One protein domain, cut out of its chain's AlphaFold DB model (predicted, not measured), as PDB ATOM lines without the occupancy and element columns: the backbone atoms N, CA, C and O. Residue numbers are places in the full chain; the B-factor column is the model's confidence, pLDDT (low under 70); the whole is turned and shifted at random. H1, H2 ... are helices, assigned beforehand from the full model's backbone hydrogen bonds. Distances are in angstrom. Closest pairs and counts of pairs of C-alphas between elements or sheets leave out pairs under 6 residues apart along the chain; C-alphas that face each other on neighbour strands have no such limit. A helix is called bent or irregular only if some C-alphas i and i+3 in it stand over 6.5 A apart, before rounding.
ATOM      1  N   GLU A  35     284.610 280.087 201.017       96.75
ATOM      2  CA  GLU A  35     285.808 279.352 200.590       96.75
ATOM      3  C   GLU A  35     285.790 279.023 199.087       96.75
ATOM      4  O   GLU A  35     286.770 279.238 198.376       96.75
ATOM      5  N   SER A  36     284.623 278.630 198.570       97.69
ATOM      6  CA  SER A  36     284.403 278.351 197.147       97.69
ATOM      7  C   SER A  36     284.664 279.540 196.212       97.69
ATOM      8  O   SER A  36     284.808 279.350 195.007       97.69
ATOM      9  N   GLN A  37     284.714 280.771 196.732       96.50
ATOM     10  CA  GLN A  37     284.990 281.978 195.950       96.50
ATOM     11  C   GLN A  37     286.459 282.413 196.008       96.50
ATOM     12  O   GLN A  37     286.830 283.316 195.259       96.50
ATOM     13  N   ILE A  38     287.304 281.790 196.840       97.06
ATOM     14  CA  ILE A  38     288.696 282.227 197.057       97.06
ATOM     15  C   ILE A  38     289.459 282.342 195.736       97.06
ATOM     16  O   ILE A  38     290.061 283.382 195.466       97.06
ATOM     17  N   GLU A  39     289.410 281.314 194.889       98.06
ATOM     18  CA  GLU A  39     290.190 281.316 193.648       98.06
ATOM     19  C   GLU A  39     289.685 282.366 192.652       98.06
ATOM     20  O   GLU A  39     290.471 283.068 192.016       98.06
ATOM     21  N   LYS A  40     288.364 282.565 192.593       96.94
ATOM     22  CA  LYS A  40     287.759 283.617 191.771       96.94
ATOM     23  C   LYS A  40     288.202 285.008 192.227       96.94
ATOM     24  O   LYS A  40     288.520 285.847 191.389       96.94
ATOM     25  N   VAL A  41     288.247 285.249 193.538       96.00
ATOM     26  CA  VAL A  41     288.692 286.527 194.118       96.00
ATOM     27  C   VAL A  41     290.181 286.757 193.859       96.00
ATOM     28  O   VAL A  41     290.565 287.860 193.479       96.00
ATOM     29  N   ARG A  42     291.021 285.725 193.998       97.56
ATOM     30  CA  ARG A  42     292.455 285.811 193.674       97.56
ATOM     31  C   ARG A  42     292.685 286.187 192.217       97.56
ATOM     32  O   ARG A  42     293.457 287.104 191.943       97.56
ATOM     33  N   LEU A  43     292.004 285.504 191.297       98.19
ATOM     34  CA  LEU A  43     292.105 285.781 189.867       98.19
ATOM     35  C   LEU A  43     291.643 287.204 189.538       98.19
ATOM     36  O   LEU A  43     292.305 287.897 188.770       98.19
ATOM     37  N   TYR A  44     290.542 287.642 190.152       95.44
ATOM     38  CA  TYR A  44     290.032 289.002 190.021       95.44
ATOM     39  C   TYR A  44     291.068 290.048 190.464       95.44
ATOM     40  O   TYR A  44     291.418 290.909 189.665       95.44
ATOM     41  N   ILE A  45     291.634 289.925 191.673       95.81
ATOM     42  CA  ILE A  45     292.654 290.860 192.188       95.81
ATOM     43  C   ILE A  45     293.894 290.877 191.286       95.81
ATOM     44  O   ILE A  45     294.416 291.945 190.978       95.81
ATOM     45  N   ARG A  46     294.362 289.705 190.836       98.19
ATOM     46  CA  ARG A  46     295.554 289.595 189.981       98.19
ATOM     47  C   ARG A  46     295.394 290.324 188.647       98.19
ATOM     48  O   ARG A  46     296.367 290.872 188.143       98.19
ATOM     49  N   ASN A  47     294.187 290.328 188.089       97.62
ATOM     50  CA  ASN A  47     293.913 290.883 186.765       97.62
ATOM     51  C   ASN A  47     293.381 292.329 186.815       97.62
ATOM     52  O   ASN A  47     292.940 292.844 185.786       97.62
ATOM     53  N   GLN A  48     293.413 292.990 187.980       96.88
ATOM     54  CA  GLN A  48     292.806 294.313 188.155       96.88
ATOM     55  C   GLN A  48     293.410 295.393 187.247       96.88
ATOM     56  O   GLN A  48     292.690 296.229 186.713       96.88
ATOM     57  N   GLU A  49     294.722 295.354 187.005       96.56
ATOM     58  CA  GLU A  49     295.359 296.325 186.106       96.56
ATOM     59  C   GLU A  49     294.793 296.229 184.680       96.56
ATOM     60  O   GLU A  49     294.494 297.247 184.062       96.56
ATOM     61  N   GLU A  50     294.599 295.014 184.156       97.31
ATOM     62  CA  GLU A  50     294.009 294.816 182.829       97.31
ATOM     63  C   GLU A  50     292.518 295.177 182.816       97.31
ATOM     64  O   GLU A  50     292.044 295.803 181.866       97.31
ATOM     65  N   HIS A  51     291.785 294.820 183.873       96.31
ATOM     66  CA  HIS A  51     290.372 295.161 184.026       96.31
ATOM     67  C   HIS A  51     290.151 296.679 183.957       96.31
ATOM     68  O   HIS A  51     289.345 297.155 183.149       96.31
ATOM     69  N   HIS A  52     290.946 297.442 184.709       96.94
ATOM     70  CA  HIS A  52     290.837 298.897 184.776       96.94
ATOM     71  C   HIS A  52     291.340 299.645 183.533       96.94
ATOM     72  O   HIS A  52     291.127 300.848 183.412       96.94
ATOM     73  N   ARG A  53     291.927 298.953 182.544       96.62
ATOM     74  CA  ARG A  53     292.158 299.549 181.212       96.62
ATOM     75  C   ARG A  53     290.863 299.753 180.428       96.62
ATOM     76  O   ARG A  53     290.846 300.544 179.491       96.62
ATOM     77  N   LYS A  54     289.807 299.006 180.764       96.06
ATOM     78  CA  LYS A  54     288.512 299.023 180.062       96.06
ATOM     79  C   LYS A  54     287.374 299.563 180.922       96.06
ATOM     80  O   LYS A  54     286.293 299.790 180.389       96.06
ATOM     81  N   ARG A  55     287.601 299.713 182.226       94.81
ATOM     82  CA  ARG A  55     286.576 300.049 183.206       94.81
ATOM     83  C   ARG A  55     287.106 301.014 184.253       94.81
ATOM     84  O   ARG A  55     288.149 300.753 184.850       94.81
ATOM     85  N   SER A  56     286.381 302.098 184.512       95.88
ATOM     86  CA  SER A  56     286.804 303.043 185.540       95.88
ATOM     87  C   SER A  56     286.593 302.477 186.946       95.88
ATOM     88  O   SER A  56     285.802 301.556 187.177       95.88
ATOM     89  N   TRP A  57     287.327 303.036 187.900       90.88
ATOM     90  CA  TRP A  57     287.167 302.695 189.307       90.88
ATOM     91  C   TRP A  57     285.770 303.070 189.825       90.88
ATOM     92  O   TRP A  57     285.158 302.290 190.547       90.88
ATOM     93  N   GLU A  58     285.228 304.219 189.419       92.06
ATOM     94  CA  GLU A  58     283.905 304.704 189.829       92.06
ATOM     95  C   GLU A  58     282.783 303.785 189.337       92.06
ATOM     96  O   GLU A  58     281.876 303.455 190.104       92.06
ATOM     97  N   GLU A  59     282.862 303.348 188.075       93.88
ATOM     98  CA  GLU A  59     281.920 302.391 187.488       93.88
ATOM     99  C   GLU A  59     281.913 301.082 188.277       93.88
ATOM    100  O   GLU A  59     280.854 300.575 188.651       93.88
ATOM    101  N   GLU A  60     283.101 300.540 188.557       92.62
ATOM    102  CA  GLU A  60     283.225 299.309 189.324       92.62
ATOM    103  C   GLU A  60     282.715 299.491 190.760       92.62
ATOM    104  O   GLU A  60     281.907 298.693 191.239       92.62
ATOM    105  N   CYS A  61     283.114 300.562 191.446       90.31
ATOM    106  CA  CYS A  61     282.664 300.840 192.804       90.31
ATOM    107  C   CYS A  61     281.142 300.971 192.902       90.31
ATOM    108  O   CYS A  61     280.556 300.401 193.825       90.31
ATOM    109  N   GLY A  62     280.495 301.655 191.955       90.62
ATOM    110  CA  GLY A  62     279.036 301.768 191.913       90.62
ATOM    111  C   GLY A  62     278.349 300.404 191.820       90.62
ATOM    112  O   GLY A  62     277.414 300.115 192.574       90.62
ATOM    113  N   GLU A  63     278.863 299.516 190.968       90.88
ATOM    114  CA  GLU A  63     278.340 298.154 190.857       90.88
ATOM    115  C   GLU A  63     278.560 297.323 192.113       90.88
ATOM    116  O   GLU A  63     277.655 296.600 192.533       90.88
ATOM    117  N   PHE A  64     279.735 297.415 192.740       89.44
ATOM    118  CA  PHE A  64     279.995 296.729 194.005       89.44
ATOM    119  C   PHE A  64     279.048 297.222 195.098       89.44
ATOM    120  O   PHE A  64     278.452 296.407 195.806       89.44
ATOM    121  N   MET A  65     278.843 298.537 195.199       88.44
ATOM    122  CA  MET A  65     277.907 299.103 196.167       88.44
ATOM    123  C   MET A  65     276.492 298.565 195.957       88.44
ATOM    124  O   MET A  65     275.851 298.156 196.924       88.44
ATOM    125  N   GLN A  66     276.017 298.508 194.711       89.69
ATOM    126  CA  GLN A  66     274.698 297.963 194.389       89.69
ATOM    127  C   GLN A  66     274.607 296.462 194.678       89.69
ATOM    128  O   GLN A  66     273.676 296.006 195.342       89.69
ATOM    129  N   LYS A  67     275.585 295.689 194.206       88.44
ATOM    130  CA  LYS A  67     275.596 294.227 194.286       88.44
ATOM    131  C   LYS A  67     275.627 293.710 195.718       88.44
ATOM    132  O   LYS A  67     275.022 292.679 196.003       88.44
ATOM    133  N   TYR A  68     276.337 294.403 196.600       85.19
ATOM    134  CA  TYR A  68     276.496 293.992 197.992       85.19
ATOM    135  C   TYR A  68     275.677 294.842 198.977       85.19
ATOM    136  O   TYR A  68     275.776 294.644 200.183       85.19
ATOM    137  N   GLY A  69     274.828 295.746 198.475       82.62
ATOM    138  CA  GLY A  69     273.829 296.458 199.277       82.62
ATOM    139  C   GLY A  69     274.341 297.666 200.068       82.62
ATOM    140  O   GLY A  69     273.648 298.135 200.967       82.62
ATOM    141  N   PHE A  70     275.510 298.207 199.728       82.62
ATOM    142  CA  PHE A  70     276.096 299.383 200.385       82.62
ATOM    143  C   PHE A  70     275.487 300.714 199.924       82.62
ATOM    144  O   PHE A  70     275.725 301.754 200.531       82.62
ATOM    145  N   THR A  71     274.645 300.705 198.889       69.56
ATOM    146  CA  THR A  71     273.968 301.910 198.377       69.56
ATOM    147  C   THR A  71     272.984 302.535 199.375       69.56
ATOM    148  O   THR A  71     272.599 303.683 199.198       69.56
ATOM    149  N   LYS A  72     272.564 301.813 200.427       55.78
ATOM    150  CA  LYS A  72     271.652 302.325 201.473       55.78
ATOM    151  C   LYS A  72     272.370 302.955 202.677       55.78
ATOM    152  O   LYS A  72     271.702 303.364 203.619       55.78
ATOM    153  N   SER A  73     273.703 302.988 202.678       53.44
ATOM    154  CA  SER A  73     274.526 303.359 203.842       53.44
ATOM    155  C   SER A  73     275.008 304.814 203.839       53.44
ATOM    156  O   SER A  73     275.592 305.253 204.824       53.44
ATOM    157  N   LEU A  74     274.797 305.540 202.741       50.31
ATOM    158  CA  LEU A  74     275.145 306.953 202.589       50.31
ATOM    159  C   LEU A  74     273.845 307.764 202.570       50.31
ATOM    160  O   LEU A  74     273.361 308.156 201.510       50.31
ATOM    161  N   GLY A  75     273.248 307.918 203.750       38.28
ATOM    162  CA  GLY A  75     272.112 308.792 204.034       38.28
ATOM    163  C   GLY A  75     272.397 309.595 205.288       38.28
ATOM    164  O   GLY A  75     272.984 309.001 206.220       38.28
TER     165      GLY A  75
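AT A GLANCE: This is residues 35 to 75 of the 75 residues of the protein "Transposase IS200 like" of Sunxiuqinia elliptica (UniProt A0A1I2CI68). The model is an open, flat U: two helices of 12 residues, H1 and H3, form its two arms with an empty gap between them, and the short helix H2 with the link after it makes the turn at the foot. The chain goes along H1, turns through H2 and residues 52 to 56, and folds back along H3, after which a tail of residues 69 to 75 runs on away from H1. The printed part has 41 residues with three named helices, in the order H1, H2, H3, and no named strand; its class is all helix. It is loose, with a radius of gyration of the C-alphas of 12.3 A, and its C-alphas span 33 by 29 by 10 A.

HOW THE PARTS SIT: H1, residues 35 to 46, and H3, residues 57 to 68, share the place of longest helix by residues. H1 and H3 are apart: no C-alpha of the one is within 8 A of the other. H2, residues 48 to 51, meets H1 only through their link, the single residue Asn 47. H2 and H3 are apart too, although they follow each other in the chain with five residues between them. H1, H2 and H3 touch no helix. Residues 35 to 50, of which 35 to 46 belong to H1 and 48 to 50 to H2, stand free, and so do residues 53 to 59, of which 57 to 59 belong to H3. In H3 every O i to N i+4 pair is within hydrogen-bond range, in H1 6 of 8 are, and H2 is too short for such a pair, though its one O i to N i+3 pair is within range.

IN THESE COORDINATES: H1 runs from Glu 35, with its C-alpha at (285.808, 279.352, 200.590), to Arg 46, and measures 17.7 A from first to last C-alpha. It is irregular: C-alphas 36 and 39 are 7.4 A apart. H3 measures 16.3 A, from Trp 57 at C-alpha (287.167, 302.695, 189.307) to Tyr 68 at C-alpha (276.496, 293.992, 197.992). H2, from Gln 48 to His 51, measures 4.9 A. Residues 69 to 75 hold no named helix; 70 to 72 are a short helical run.

THE WHOLE: The two C-alphas farthest apart are those of Glu 39 and Gly 75, at 34.5 A, and the first and last printed C-alphas are 32.7 A apart. The printed part has no cut and ends at residue 75, the chain's last residue. The links H1 to H2 and H2 to H3 are tight. The mean pLDDT of the printed part is 88.9; residues 71 to 75 are under 70.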